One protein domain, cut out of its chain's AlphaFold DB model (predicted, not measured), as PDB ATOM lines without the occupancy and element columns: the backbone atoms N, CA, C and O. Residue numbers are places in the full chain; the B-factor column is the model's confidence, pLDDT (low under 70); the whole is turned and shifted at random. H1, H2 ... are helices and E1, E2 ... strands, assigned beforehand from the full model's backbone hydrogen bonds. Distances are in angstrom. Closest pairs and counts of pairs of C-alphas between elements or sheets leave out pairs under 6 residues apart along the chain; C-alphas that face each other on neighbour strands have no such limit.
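Overview. This is residues 585 to 691 of the 774 residues of the protein "Hypothetical protein" of Dunaliella tertiolecta (UniProt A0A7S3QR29). Look first for a single gently twisted wall of five strands, E1 to E5. After E5 the chain folds back with four short helices: H2 is over one face near E1 and E2, H5 grazes the sheet at E3, E4 and E5, H4 grazes it mostly at the edge strand E3, and H3 is off the sheet, near where E4 ends and E5 begins, while the face opposite H2 is largely bare but for the short helix H1. The printed part has 107 residues, with five named helices and five named strands in the order E1 E2 H1 E3 E4 E5 H2 H3 H4 H5; the sheet's order is E1 E2 E5 E4 E3, all antiparallel, and the class is mixed, helices and strands. It is compact, with a radius of gyration of the C-alphas of 12.9 A, and spans 37 by 33 by 23 A.

Arrangement. Start in the sheet at the inner strand E5, residues 642 to 649. On one side is E4, residues 630 to 636, where N 646 and O 633 are 2.9 A apart, within hydrogen-bond range. On the other side is E2, residues 599 to 604, with N 645 and O 603 at 2.7 A. The edge strand E3, residues 621 to 627, is the neighbour of E4, with N 623 and O 634 at 2.8 A; E3, E4 and E5 form a meander, each strand the antiparallel neighbour of the one before. The other edge strand E1, residues 586 to 591, forms a hairpin with E2, with N 600 and O 590 at 2.8 A. H1, residues 606 to 610, is on the sheet at a height of 6.7 A, only just over E2, on which 3 of its 5 C-alphas fall; its Ala 608 and Ser 644 of E5 have C-alphas 6.3 A apart, their closest. On the opposite face is H2, residues 655 to 659, at a height of 8.2 A, also only just over E2, with 3 C-alphas on it. H5, residues 684 to 689, only grazes the sheet with residues 684 to 686; its closest C-alphas to E3 are those of Leu 684 and Thr 625, 6.1 A apart. H4, residues 672 to 677, also only grazes it, the closest C-alphas being those of Phe 676 and Leu 623 of E3, 7.7 A apart. H3, residues 666 to 669, is only just not on the sheet, with 4 pairs of C-alphas within 10 A, and is close to but not clearly touching H4. In H1, H2, H4 and H5 every O i to N i+4 pair is within hydrogen-bond range; H3 is too short for one.

Along the chain. Find C-alpha 586 at (147.387, 172.261, 109.371), where E1 begins its 17.3 A. E2 is 16.7 A long, E3 19.8 A, E4 19.9 A and E5 19.6 A. H4 and H5 are 8.5 A each, and H5 ends at C-alpha 689, (163.090, 181.069, 110.666).

Size, cuts and confidence. The C-alphas of Pro 595 and Gly 639 are the two farthest apart, at 37.1 A. The printed part has no cut and no long link. The mean pLDDT of the printed part is 90.4; look for low confidence at residues 651 to 652, under 70.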
ATOM      1  N   SER A 585     151.038 170.274 111.916       90.88
ATOM      2  CA  SER A 585     149.855 171.111 112.005       90.88
ATOM      3  C   SER A 585     149.308 171.434 110.616       90.88
ATOM      4  O   SER A 585     150.013 171.457 109.599       90.88
ATOM      5  N   LYS A 586     147.999 171.677 110.560       92.56
ATOM      6  CA  LYS A 586     147.387 172.261 109.371       92.56
ATOM      7  C   LYS A 586     147.752 173.742 109.315       92.56
ATOM      8  O   LYS A 586     147.653 174.437 110.329       92.56
ATOM      9  N   VAL A 587     148.117 174.201 108.123       92.25
ATOM     10  CA  VAL A 587     148.341 175.610 107.802       92.25
ATOM     11  C   VAL A 587     147.239 176.059 106.856       92.25
ATOM     12  O   VAL A 587     146.810 175.300 105.992       92.25
ATOM     13  N   ILE A 588     146.757 177.277 107.052       92.00
ATOM     14  CA  ILE A 588     145.877 177.991 106.126       92.00
ATOM     15  C   ILE A 588     146.355 179.437 106.054       92.00
ATOM     16  O   ILE A 588     146.973 179.930 107.000       92.00
ATOM     17  N   GLY A 589     146.070 180.128 104.961       91.31
ATOM     18  CA  GLY A 589     146.520 181.500 104.802       91.31
ATOM     19  C   GLY A 589     145.875 182.195 103.621       91.31
ATOM     20  O   GLY A 589     145.178 181.574 102.825       91.31
ATOM     21  N   CYS A 590     146.120 183.492 103.536       91.25
ATOM     22  CA  CYS A 590     145.752 184.324 102.403       91.25
ATOM     23  C   CYS A 590     146.765 185.462 102.265       91.25
ATOM     24  O   CYS A 590     147.507 185.792 103.194       91.25
ATOM     25  N   GLN A 591     146.789 186.080 101.098       90.38
ATOM     26  CA  GLN A 591     147.481 187.330 100.862       90.38
ATOM     27  C   GLN A 591     146.610 188.499 101.310       90.38
ATOM     28  O   GLN A 591     145.382 188.404 101.351       90.38
ATOM     29  N   VAL A 592     147.270 189.606 101.636       89.31
ATOM     30  CA  VAL A 592     146.666 190.903 101.962       89.31
ATOM     31  C   VAL A 592     147.408 191.955 101.125       89.31
ATOM     32  O   VAL A 592     148.638 191.910 101.080       89.31
ATOM     33  N   PRO A 593     146.746 192.912 100.452       84.12
ATOM     34  CA  PRO A 593     147.392 193.871  99.566       84.12
ATOM     35  C   PRO A 593     147.952 195.044 100.385       84.12
ATOM     36  O   PRO A 593     147.605 196.202 100.176       84.12
ATOM     37  N   SER A 594     148.806 194.745 101.368       82.44
ATOM     38  CA  SER A 594     149.431 195.740 102.238       82.44
ATOM     39  C   SER A 594     150.947 195.774 102.033       82.44
ATOM     40  O   SER A 594     151.595 194.724 102.007       82.44
ATOM     41  N   PRO A 595     151.550 196.976 101.946       75.62
ATOM     42  CA  PRO A 595     152.995 197.115 101.834       75.62
ATOM     43  C   PRO A 595     153.719 196.727 103.129       75.62
ATOM     44  O   PRO A 595     154.916 196.481 103.084       75.62
ATOM     45  N   ILE A 596     153.029 196.673 104.278       76.56
ATOM     46  CA  ILE A 596     153.626 196.398 105.600       76.56
ATOM     47  C   ILE A 596     153.518 194.915 105.971       76.56
ATOM     48  O   ILE A 596     154.380 194.396 106.671       76.56
ATOM     49  N   ALA A 597     152.484 194.215 105.510       80.69
ATOM     50  CA  ALA A 597     152.340 192.776 105.695       80.69
ATOM     51  C   ALA A 597     151.441 192.211 104.600       80.69
ATOM     52  O   ALA A 597     150.268 192.559 104.528       80.69
ATOM     53  N   ASN A 598     151.992 191.337 103.762       86.50
ATOM     54  CA  ASN A 598     151.299 190.848 102.574       86.50
ATOM     55  C   ASN A 598     150.816 189.398 102.690       86.50
ATOM     56  O   ASN A 598     150.125 188.915 101.800       86.50
ATOM     57  N   THR A 599     151.191 188.706 103.767       91.25
ATOM     58  CA  THR A 599     150.954 187.276 103.943       91.25
ATOM     59  C   THR A 599     150.396 187.002 105.331       91.25
ATOM     60  O   THR A 599     151.076 187.238 106.332       91.25
ATOM     61  N   PHE A 600     149.176 186.469 105.383       93.62
ATOM     62  CA  PHE A 600     148.561 185.910 106.579       93.62
ATOM     63  C   PHE A 600     148.695 184.389 106.584       93.62
ATOM     64  O   PHE A 600     148.362 183.731 105.598       93.62
ATOM     65  N   MET A 601     149.129 183.821 107.708       93.88
ATOM     66  CA  MET A 601     149.157 182.378 107.928       93.88
ATOM     67  C   MET A 601     148.702 182.036 109.344       93.88
ATOM     68  O   MET A 601     149.164 182.620 110.327       93.88
ATOM     69  N   PHE A 602     147.847 181.024 109.445       94.69
ATOM     70  CA  PHE A 602     147.422 180.408 110.690       94.69
ATOM     71  C   PHE A 602     147.842 178.938 110.698       94.69
ATOM     72  O   PHE A 602     147.494 178.168 109.801       94.69
ATOM     73  N   SER A 603     148.572 178.547 111.735       94.56
ATOM     74  CA  SER A 603     148.993 177.172 111.997       94.56
ATOM     75  C   SER A 603     148.536 176.774 113.393       94.56
ATOM     76  O   SER A 603     148.656 177.556 114.331       94.56
ATOM     77  N   GLY A 604     147.999 175.573 113.569       93.50
ATOM     78  CA  GLY A 604     147.477 175.174 114.872       93.50
ATOM     79  C   GLY A 604     147.142 173.700 114.976       93.50
ATOM     80  O   GLY A 604     147.006 173.002 113.967       93.50
ATOM     81  N   CYS A 605     146.994 173.229 116.213       90.81
ATOM     82  CA  CYS A 605     146.465 171.894 116.459       90.81
ATOM     83  C   CYS A 605     144.994 171.796 115.986       90.81
ATOM     84  O   CYS A 605     144.327 172.822 115.815       90.81
ATOM     85  N   PRO A 606     144.429 170.587 115.815       89.69
ATOM     86  CA  PRO A 606     143.056 170.419 115.325       89.69
ATOM     87  C   PRO A 606     142.003 171.191 116.133       89.69
ATOM     88  O   PRO A 606     141.059 171.734 115.565       89.69
ATOM     89  N   ARG A 607     142.190 171.312 117.456       89.56
ATOM     90  CA  ARG A 607     141.304 172.099 118.333       89.56
ATOM     91  C   ARG A 607     141.388 173.601 118.051       89.56
ATOM     92  O   ARG A 607     140.367 174.280 118.098       89.56
ATOM     93  N   ALA A 608     142.572 174.108 117.709       92.75
ATOM     94  CA  ALA A 608     142.757 175.502 117.315       92.75
ATOM     95  C   ALA A 608     142.058 175.811 115.982       92.75
ATOM     96  O   ALA A 608     141.511 176.893 115.824       92.75
ATOM     97  N   HIS A 609     142.009 174.854 115.049       91.81
ATOM     98  CA  HIS A 609     141.251 175.000 113.796       91.81
ATOM     99  C   HIS A 609     139.734 174.917 113.990       91.81
ATOM    100  O   HIS A 609     138.986 175.545 113.249       91.81
ATOM    101  N   GLN A 610     139.262 174.156 114.981       89.69
ATOM    102  CA  GLN A 610     137.835 174.093 115.327       89.69
ATOM    103  C   GLN A 610     137.334 175.375 116.005       89.69
ATOM    104  O   GLN A 610     136.150 175.696 115.926       89.69
ATOM    105  N   SER A 611     138.207 176.091 116.713       91.56
ATOM    106  CA  SER A 611     137.870 177.326 117.428       91.56
ATOM    107  C   SER A 611     139.064 178.288 117.392       91.56
ATOM    108  O   SER A 611     139.804 178.389 118.376       91.56
ATOM    109  N   PRO A 612     139.295 178.952 116.247       94.25
ATOM    110  CA  PRO A 612     140.439 179.835 116.062       94.25
ATOM    111  C   PRO A 612     140.291 181.095 116.913       94.25
ATOM    112  O   PRO A 612     139.205 181.655 117.047       94.25
ATOM    113  N   SER A 613     141.392 181.522 117.527       94.31
ATOM    114  CA  SER A 613     141.422 182.697 118.396       94.31
ATOM    115  C   SER A 613     142.852 183.201 118.587       94.31
ATOM    116  O   SER A 613     143.802 182.415 118.567       94.31
ATOM    117  N   LEU A 614     142.996 184.509 118.821       94.31
ATOM    118  CA  LEU A 614     144.222 185.105 119.369       94.31
ATOM    119  C   LEU A 614     144.274 185.021 120.900       94.31
ATOM    120  O   LEU A 614     145.308 185.303 121.499       94.31
ATOM    121  N   GLN A 615     143.179 184.662 121.565       94.12
ATOM    122  CA  GLN A 615     143.203 184.463 123.008       94.12
ATOM    123  C   GLN A 615     143.793 183.087 123.333       94.12
ATOM    124  O   GLN A 615     143.406 182.095 122.707       94.12
ATOM    125  N   PRO A 616     144.713 183.001 124.310       93.38
ATOM    126  CA  PRO A 616     145.236 181.717 124.735       93.38
ATOM    127  C   PRO A 616     144.128 180.854 125.359       93.38
ATOM    128  O   PRO A 616     143.220 181.389 126.004       93.38
ATOM    129  N   PRO A 617     144.200 179.516 125.210       94.12
ATOM    130  CA  PRO A 617     143.312 178.613 125.934       94.12
ATOM    131  C   PRO A 617     143.510 178.767 127.451       94.12
ATOM    132  O   PRO A 617     144.496 179.342 127.911       94.12
ATOM    133  N   ALA A 618     142.583 178.235 128.250       93.25
ATOM    134  CA  ALA A 618     142.647 178.341 129.708       93.25
ATOM    135  C   ALA A 618     143.999 177.844 130.264       93.25
ATOM    136  O   ALA A 618     144.412 176.718 129.990       93.25
ATOM    137  N   GLY A 619     144.681 178.696 131.037       91.75
ATOM    138  CA  GLY A 619     146.015 178.420 131.588       91.75
ATOM    139  C   GLY A 619     147.171 178.538 130.586       91.75
ATOM    140  O   GLY A 619     148.320 178.384 130.980       91.75
ATOM    141  N   GLY A 620     146.879 178.817 129.315       93.81
ATOM    142  CA  GLY A 620     147.863 179.058 128.270       93.81
ATOM    143  C   GLY A 620     148.440 180.473 128.286       93.81
ATOM    144  O   GLY A 620     148.035 181.341 129.064       93.81
ATOM    145  N   ARG A 621     149.388 180.716 127.382       95.38
ATOM    146  CA  ARG A 621     150.145 181.969 127.288       95.38
ATOM    147  C   ARG A 621     150.341 182.386 125.833       95.38
ATOM    148  O   ARG A 621     150.687 181.556 125.004       95.38
ATOM    149  N   ALA A 622     150.186 183.673 125.534       96.38
ATOM    150  CA  ALA A 622     150.516 184.241 124.226       96.38
ATOM    151  C   ALA A 622     151.856 184.994 124.276       96.38
ATOM    152  O   ALA A 622     152.084 185.806 125.175       96.38
ATOM    153  N   LEU A 623     152.731 184.731 123.305       96.81
ATOM    154  CA  LEU A 623     153.968 185.466 123.039       96.81
ATOM    155  C   LEU A 623     153.764 186.252 121.745       96.81
ATOM    156  O   LEU A 623     153.439 185.657 120.720       96.81
ATOM    157  N   VAL A 624     153.922 187.574 121.790       96.88
ATOM    158  CA  VAL A 624     153.561 188.466 120.678       96.88
ATOM    159  C   VAL A 624     154.730 189.380 120.344       96.88
ATOM    160  O   VAL A 624     155.259 190.050 121.227       96.88
ATOM    161  N   THR A 625     155.088 189.463 119.064       95.75
ATOM    162  CA  THR A 625     156.025 190.476 118.554       95.75
ATOM    163  C   THR A 625     155.417 191.227 117.388       95.75
ATOM    164  O   THR A 625     154.854 190.615 116.480       95.75
ATOM    165  N   ILE A 626     155.605 192.544 117.389       94.44
ATOM    166  CA  ILE A 626     155.366 193.421 116.246       94.44
ATOM    167  C   ILE A 626     156.724 193.996 115.867       94.44
ATOM    168  O   ILE A 626     157.395 194.610 116.693       94.44
ATOM    169  N   SER A 627     157.151 193.747 114.635       90.69
ATOM    170  CA  SER A 627     158.450 194.180 114.115       90.69
ATOM    171  C   SER A 627     158.297 194.698 112.688       90.69
ATOM    172  O   SER A 627     157.228 194.571 112.097       90.69
ATOM    173  N   GLU A 628     159.380 195.189 112.088       87.56
ATOM    174  CA  GLU A 628     159.408 195.568 110.664       87.56
ATOM    175  C   GLU A 628     159.028 194.410 109.723       87.56
ATOM    176  O   GLU A 628     158.599 194.636 108.599       87.56
ATOM    177  N   ARG A 629     159.159 193.156 110.182       88.06
ATOM    178  CA  ARG A 629     158.785 191.957 109.413       88.06
ATOM    179  C   ARG A 629     157.295 191.615 109.506       88.06
ATOM    180  O   ARG A 629     156.846 190.735 108.769       88.06
ATOM    181  N   GLY A 630     156.556 192.272 110.400       92.00
ATOM    182  CA  GLY A 630     155.133 192.049 110.650       92.00
ATOM    183  C   GLY A 630     154.800 191.637 112.084       92.00
ATOM    184  O   GLY A 630     155.626 191.726 113.002       92.00
ATOM    185  N   PHE A 631     153.559 191.183 112.247       94.62
ATOM    186  CA  PHE A 631     152.982 190.633 113.466       94.62
ATOM    187  C   PHE A 631     153.167 189.116 113.495       94.62
ATOM    188  O   PHE A 631     152.855 188.416 112.531       94.62
ATOM    189  N   MET A 632     153.629 188.598 114.629       94.94
ATOM    190  CA  MET A 632     153.598 187.168 114.904       94.94
ATOM    191  C   MET A 632     153.192 186.922 116.348       94.94
ATOM    192  O   MET A 632     153.706 187.566 117.268       94.94
ATOM    193  N   GLN A 633     152.296 185.961 116.532       96.50
ATOM    194  CA  GLN A 633     151.883 185.472 117.833       96.50
ATOM    195  C   GLN A 633     152.053 183.957 117.910       96.50
ATOM    196  O   GLN A 633     151.520 183.220 117.082       96.50
ATOM    197  N   LEU A 634     152.744 183.500 118.952       96.50
ATOM    198  CA  LEU A 634     152.787 182.102 119.360       96.50
ATOM    199  C   LEU A 634     151.931 181.903 120.609       96.50
ATOM    200  O   LEU A 634     152.139 182.568 121.622       96.50
ATOM    201  N   THR A 635     150.989 180.970 120.552       96.94
ATOM    202  CA  THR A 635     150.077 180.663 121.654       96.94
ATOM    203  C   THR A 635     150.409 179.289 122.220       96.94
ATOM    204  O   THR A 635     150.260 178.282 121.532       96.94
ATOM    205  N   LEU A 636     150.843 179.244 123.475       96.25
ATOM    206  CA  LEU A 636     151.104 178.027 124.239       96.25
ATOM    207  C   LEU A 636     149.854 177.622 125.028       96.25
ATOM    208  O   LEU A 636     149.125 178.484 125.528       96.25
ATOM    209  N   ASP A 637     149.622 176.321 125.174       95.00
ATOM    210  CA  ASP A 637     148.644 175.795 126.122       95.00
ATOM    211  C   ASP A 637     149.195 175.741 127.559       95.00
ATOM    212  O   ASP A 637     150.341 176.106 127.828       95.00
ATOM    213  N   ALA A 638     148.363 175.296 128.505       94.44
ATOM    214  CA  ALA A 638     148.746 175.178 129.913       94.44
ATOM    215  C   ALA A 638     149.892 174.178 130.163       94.44
ATOM    216  O   ALA A 638     150.548 174.250 131.199       94.44
ATOM    217  N   GLY A 639     150.123 173.248 129.234       92.62
ATOM    218  CA  GLY A 639     151.215 172.281 129.281       92.62
ATOM    219  C   GLY A 639     152.478 172.754 128.566       92.62
ATOM    220  O   GLY A 639     153.399 171.961 128.419       92.62
ATOM    221  N   GLY A 640     152.528 174.001 128.085       92.25
ATOM    222  CA  GLY A 640     153.674 174.528 127.346       92.25
ATOM    223  C   GLY A 640     153.788 174.000 125.915       92.25
ATOM    224  O   GLY A 640     154.834 174.170 125.297       92.25
ATOM    225  N   THR A 641     152.751 173.369 125.360       93.19
ATOM    226  CA  THR A 641     152.731 172.943 123.953       93.19
ATOM    227  C   THR A 641     152.226 174.073 123.073       93.19
ATOM    228  O   THR A 641     151.277 174.774 123.427       93.19
ATOM    229  N   LEU A 642     152.849 174.269 121.911       94.19
ATOM    230  CA  LEU A 642     152.429 175.288 120.964       94.19
ATOM    231  C   LEU A 642     151.065 174.925 120.360       94.19
ATOM    232  O   LEU A 642     150.949 174.042 119.511       94.19
ATOM    233  N   TYR A 643     150.027 175.622 120.815       94.94
ATOM    234  CA  TYR A 643     148.629 175.409 120.457       94.94
ATOM    235  C   TYR A 643     148.292 175.995 119.083       94.94
ATOM    236  O   TYR A 643     147.644 175.335 118.264       94.94
ATOM    237  N   SER A 644     148.744 177.227 118.830       96.19
ATOM    238  CA  SER A 644     148.607 177.919 117.547       96.19
ATOM    239  C   SER A 644     149.725 178.938 117.316       96.19
ATOM    240  O   SER A 644     150.334 179.451 118.255       96.19
ATOM    241  N   ALA A 645     149.983 179.234 116.048       95.38
ATOM    242  CA  ALA A 645     150.883 180.266 115.567       95.38
ATOM    243  C   ALA A 645     150.153 181.101 114.510       95.38
ATOM    244  O   ALA A 645     149.612 180.556 113.544       95.38
ATOM    245  N   VAL A 646     150.147 182.419 114.694       95.75
ATOM    246  CA  VAL A 646     149.529 183.382 113.776       95.75
ATOM    247  C   VAL A 646     150.600 184.323 113.262       95.75
ATOM    248  O   VAL A 646     151.348 184.903 114.048       95.75
ATOM    249  N   LEU A 647     150.667 184.471 111.944       94.38
ATOM    250  CA  LEU A 647     151.593 185.347 111.244       94.38
ATOM    251  C   LEU A 647     150.799 186.289 110.340       94.38
ATOM    252  O   LEU A 647     149.960 185.835 109.569       94.38
ATOM    253  N   LEU A 648     151.123 187.578 110.394       94.25
ATOM    254  CA  LEU A 648     150.769 188.561 109.376       94.25
ATOM    255  C   LEU A 648     152.019 189.396 109.087       94.25
ATOM    256  O   LEU A 648     152.368 190.281 109.868       94.25
ATOM    257  N   GLY A 649     152.736 189.089 108.006       90.00
ATOM    258  CA  GLY A 649     154.040 189.702 107.731       90.00
ATOM    259  C   GLY A 649     154.405 189.806 106.255       90.00
ATOM    260  O   GLY A 649     153.655 189.369 105.388       90.00
ATOM    261  N   GLN A 650     155.550 190.436 105.973       78.81
ATOM    262  CA  GLN A 650     156.072 190.608 104.602       78.81
ATOM    263  C   GLN A 650     156.838 189.387 104.091       78.81
ATOM    264  O   GLN A 650     156.999 189.206 102.886       78.81
ATOM    265  N   VAL A 651     157.402 188.599 105.009       68.75
ATOM    266  CA  VAL A 651     158.256 187.464 104.659       68.75
ATOM    267  C   VAL A 651     157.378 186.221 104.575       68.75
ATOM    268  O   VAL A 651     156.843 185.818 105.613       68.75
ATOM    269  N   PRO A 652     157.245 185.583 103.399       66.50
ATOM    270  CA  PRO A 652     156.568 184.301 103.313       66.50
ATOM    271  C   PRO A 652     157.407 183.273 104.075       66.50
ATOM    272  O   PRO A 652     158.500 182.883 103.657       66.50
ATOM    273  N   ILE A 653     156.918 182.855 105.241       76.50
ATOM    274  CA  ILE A 653     157.423 181.653 105.893       76.50
ATOM    275  C   ILE A 653     156.858 180.487 105.084       76.50
ATOM    276  O   ILE A 653     155.645 180.366 104.974       76.50
ATOM    277  N   GLY A 654     157.712 179.646 104.498       78.19
ATOM    278  CA  GLY A 654     157.240 178.490 103.732       78.19
ATOM    279  C   GLY A 654     156.270 177.631 104.554       78.19
ATOM    280  O   GLY A 654     156.489 177.410 105.748       78.19
ATOM    281  N   THR A 655     155.210 177.131 103.922       82.19
ATOM    282  CA  THR A 655     154.126 176.383 104.581       82.19
ATOM    283  C   THR A 655     154.640 175.216 105.418       82.19
ATOM    284  O   THR A 655     154.187 175.028 106.545       82.19
ATOM    285  N   HIS A 656     155.638 174.477 104.920       82.88
ATOM    286  CA  HIS A 656     156.264 173.373 105.655       82.88
ATOM    287  C   HIS A 656     156.849 173.825 107.005       82.88
ATOM    288  O   HIS A 656     156.698 173.127 108.005       82.88
ATOM    289  N   LYS A 657     157.435 175.029 107.065       86.62
ATOM    290  CA  LYS A 657     157.995 175.600 108.296       86.62
ATOM    291  C   LYS A 657     156.905 175.970 109.286       86.62
ATOM    292  O   LYS A 657     157.034 175.679 110.467       86.62
ATOM    293  N   MET A 658     155.812 176.572 108.811       88.38
ATOM    294  CA  MET A 658     154.653 176.884 109.655       88.38
ATOM    295  C   MET A 658     153.960 175.617 110.174       88.38
ATOM    296  O   MET A 658     153.514 175.597 111.324       88.38
ATOM    297  N   ALA A 659     153.892 174.563 109.356       88.69
ATOM    298  CA  ALA A 659     153.319 173.265 109.713       88.69
ATOM    299  C   ALA A 659     154.157 172.506 110.759       88.69
ATOM    300  O   ALA A 659     153.628 171.687 111.509       88.69
ATOM    301  N   ALA A 660     155.464 172.784 110.825       87.00
ATOM    302  CA  ALA A 660     156.379 172.189 111.798       87.00
ATOM    303  C   ALA A 660     156.291 172.831 113.196       87.00
ATOM    304  O   ALA A 660     156.848 172.291 114.149       87.00
ATOM    305  N   LEU A 661     155.609 173.978 113.336       87.44
ATOM    306  CA  LEU A 661     155.518 174.686 114.612       87.44
ATOM    307  C   LEU A 661     154.484 174.046 115.545       87.44
ATOM    308  O   LEU A 661     154.840 173.501 116.581       87.44
ATOM    309  N   ALA A 662     153.190 174.159 115.253       88.69
ATOM    310  CA  ALA A 662     152.186 173.805 116.255       88.69
ATOM    311  C   ALA A 662     152.202 172.299 116.589       88.69
ATOM    312  O   ALA A 662     152.377 171.452 115.718       88.69
ATOM    313  N   GLY A 663     151.999 171.976 117.870       87.31
ATOM    314  CA  GLY A 663     152.040 170.611 118.406       87.31
ATOM    315  C   GLY A 663     153.344 170.225 119.114       87.31
ATOM    316  O   GLY A 663     153.405 169.144 119.699       87.31
ATOM    317  N   LEU A 664     154.373 171.081 119.114       88.31
ATOM    318  CA  LEU A 664     155.612 170.838 119.864       88.31
ATOM    319  C   LEU A 664     155.594 171.505 121.240       88.31
ATOM    320  O   LEU A 664     155.081 172.611 121.404       88.31
ATOM    321  N   HIS A 665     156.200 170.844 122.226       90.69
ATOM    322  CA  HIS A 665     156.458 171.444 123.532       90.69
ATOM    323  C   HIS A 665     157.478 172.587 123.417       90.69
ATOM    324  O   HIS A 665     158.388 172.540 122.590       90.69
ATOM    325  N   VAL A 666     157.358 173.602 124.273       90.38
ATOM    326  CA  VAL A 666     158.198 174.807 124.258       90.38
ATOM    327  C   VAL A 666     159.700 174.516 124.397       90.38
ATOM    328  O   VAL A 666     160.516 175.304 123.925       90.38
ATOM    329  N   SER A 667     160.075 173.363 124.963       88.19
ATOM    330  CA  SER A 667     161.475 172.914 125.056       88.19
ATOM    331  C   SER A 667     162.148 172.727 123.692       88.19
ATOM    332  O   SER A 667     163.349 172.930 123.571       88.19
ATOM    333  N   TYR A 668     161.384 172.465 122.625       87.62
ATOM    334  CA  TYR A 668     161.932 172.401 121.265       87.62
ATOM    335  C   TYR A 668     162.358 173.770 120.708       87.62
ATOM    336  O   TYR A 668     163.037 173.826 119.686       87.62
ATOM    337  N   TYR A 669     161.987 174.876 121.362       89.25
ATOM    338  CA  TYR A 669     162.196 176.238 120.863       89.25
ATOM    339  C   TYR A 669     163.326 176.974 121.583       89.25
ATOM    340  O   TYR A 669     163.234 178.183 121.765       89.25
ATOM    341  N   ASN A 670     164.385 176.271 121.998       89.25
ATOM    342  CA  ASN A 670     165.637 176.881 122.469       89.25
ATOM    343  C   ASN A 670     165.440 177.947 123.577       89.25
ATOM    344  O   ASN A 670     165.915 179.084 123.463       89.25
ATOM    345  N   ASP A 671     164.727 177.582 124.647       88.81
ATOM    346  CA  ASP A 671     164.374 178.456 125.781       88.81
ATOM    347  C   ASP A 671     163.551 179.701 125.408       88.81
ATOM    348  O   ASP A 671     163.643 180.745 126.065       88.81
ATOM    349  N   LEU A 672     162.717 179.598 124.369       91.94
ATOM    350  CA  LEU A 672     161.900 180.692 123.837       91.94
ATOM    351  C   LEU A 672     161.227 181.543 124.921       91.94
ATOM    352  O   LEU A 672     161.312 182.765 124.866       91.94
ATOM    353  N   VAL A 673     160.557 180.925 125.900       93.56
ATOM    354  CA  VAL A 673     159.812 181.667 126.931       93.56
ATOM    355  C   VAL A 673     160.743 182.496 127.812       93.56
ATOM    356  O   VAL A 673     160.481 183.678 128.012       93.56
ATOM    357  N   ALA A 674     161.846 181.913 128.289       93.31
ATOM    358  CA  ALA A 674     162.796 182.616 129.146       93.31
ATOM    359  C   ALA A 674     163.484 183.767 128.396       93.31
ATOM    360  O   ALA A 674     163.573 184.878 128.916       93.31
ATOM    361  N   LYS A 675     163.904 183.527 127.148       93.50
ATOM    362  CA  LYS A 675     164.525 184.552 126.293       93.50
ATOM    363  C   LYS A 675     163.545 185.657 125.911       93.50
ATOM    364  O   LYS A 675     163.918 186.826 125.859       93.50
ATOM    365  N   PHE A 676     162.282 185.310 125.672       95.31
ATOM    366  CA  PHE A 676     161.229 186.287 125.417       95.31
ATOM    367  C   PHE A 676     160.974 187.164 126.652       95.31
ATOM    368  O   PHE A 676     160.918 188.384 126.524       95.31
ATOM    369  N   ASP A 677     160.902 186.565 127.845       94.44
ATOM    370  CA  ASP A 677     160.752 187.287 129.117       94.44
ATOM    371  C   ASP A 677     161.945 188.192 129.440       94.44
ATOM    372  O   ASP A 677     161.771 189.280 129.992       94.44
ATOM    373  N   ALA A 678     163.151 187.781 129.048       94.88
ATOM    374  CA  ALA A 678     164.364 188.587 129.153       94.88
ATOM    375  C   ALA A 678     164.457 189.711 128.097       94.88
ATOM    376  O   ALA A 678     165.354 190.550 128.176       94.88
ATOM    377  N   GLY A 679     163.549 189.752 127.113       92.88
ATOM    378  CA  GLY A 679     163.585 190.715 126.008       92.88
ATOM    379  C   GLY A 679     164.643 190.414 124.938       92.88
ATOM    380  O   GLY A 679     164.936 191.272 124.109       92.88
ATOM    381  N   GLU A 680     165.206 189.202 124.926       93.38
ATOM    382  CA  GLU A 680     166.229 188.756 123.965       93.38
ATOM    383  C   GLU A 680     165.639 188.351 122.605       93.38
ATOM    384  O   GLU A 680     166.374 188.182 121.633       93.38
ATOM    385  N   VAL A 681     164.311 188.207 122.513       93.69
ATOM    386  CA  VAL A 681     163.589 187.833 121.286       93.69
ATOM    387  C   VAL A 681     162.797 189.037 120.754       93.69
ATOM    388  O   VAL A 681     161.589 189.130 120.975       93.69
ATOM    389  N   PRO A 682     163.435 189.979 120.028       91.62
ATOM    390  CA  PRO A 682     162.756 191.170 119.510       91.62
ATOM    391  C   PRO A 682     161.803 190.865 118.341       91.62
ATOM    392  O   PRO A 682     160.946 191.677 118.005       91.62
ATOM    393  N   CYS A 683     161.963 189.713 117.682       93.19
ATOM    394  CA  CYS A 683     161.190 189.330 116.504       93.19
ATOM    395  C   CYS A 683     161.026 187.804 116.450       93.19
ATOM    396  O   CYS A 683     161.981 187.091 116.132       93.19
ATOM    397  N   LEU A 684     159.811 187.304 116.713       93.56
ATOM    398  CA  LEU A 684     159.519 185.863 116.679       93.56
ATOM    399  C   LEU A 684     159.717 185.268 115.283       93.56
ATOM    400  O   LEU A 684     160.218 184.153 115.167       93.56
ATOM    401  N   ILE A 685     159.394 186.037 114.236       91.19
ATOM    402  CA  ILE A 685     159.576 185.621 112.838       91.19
ATOM    403  C   ILE A 685     161.041 185.239 112.621       91.19
ATOM    404  O   ILE A 685     161.336 184.102 112.277       91.19
ATOM    405  N   HIS A 686     161.967 186.158 112.910       89.88
ATOM    406  CA  HIS A 686     163.400 185.918 112.741       89.88
ATOM    407  C   HIS A 686     163.908 184.758 113.605       89.88
ATOM    408  O   HIS A 686     164.653 183.909 113.116       89.88
ATOM    409  N   TYR A 687     163.478 184.714 114.868       90.81
ATOM    410  CA  TYR A 687     163.907 183.704 115.831       90.81
ATOM    411  C   TYR A 687     163.572 182.276 115.377       90.81
ATOM    412  O   TYR A 687     164.372 181.363 115.548       90.81
ATOM    413  N   ILE A 688     162.407 182.091 114.754       88.94
ATOM    414  CA  ILE A 688     161.911 180.776 114.333       88.94
ATOM    415  C   ILE A 688     162.373 180.412 112.919       88.94
ATOM    416  O   ILE A 688     162.378 179.235 112.577       88.94
ATOM    417  N   THR A 689     162.753 181.371 112.070       82.44
ATOM    418  CA  THR A 689     163.090 181.069 110.666       82.44
ATOM    419  C   THR A 689     164.568 181.173 110.324       82.44
ATOM    420  O   THR A 689     165.011 180.497 109.395       82.44
ATOM    421  N   ASN A 690     165.330 182.024 111.015       81.94
ATOM    422  CA  ASN A 690     166.679 182.413 110.587       81.94
ATOM    423  C   ASN A 690     167.786 182.004 111.562       81.94
ATOM    424  O   ASN A 690     168.956 181.980 111.160       81.94
ATOM    425  N   GLU A 691     167.438 181.686 112.806       85.56
ATOM    426  CA  GLU A 691     168.390 181.171 113.783       85.56
ATOM    427  C   GLU A 691     168.929 179.790 113.361       85.56
ATOM    428  O   GLU A 691     168.173 178.962 112.843       85.56
TER     429      GLU A 691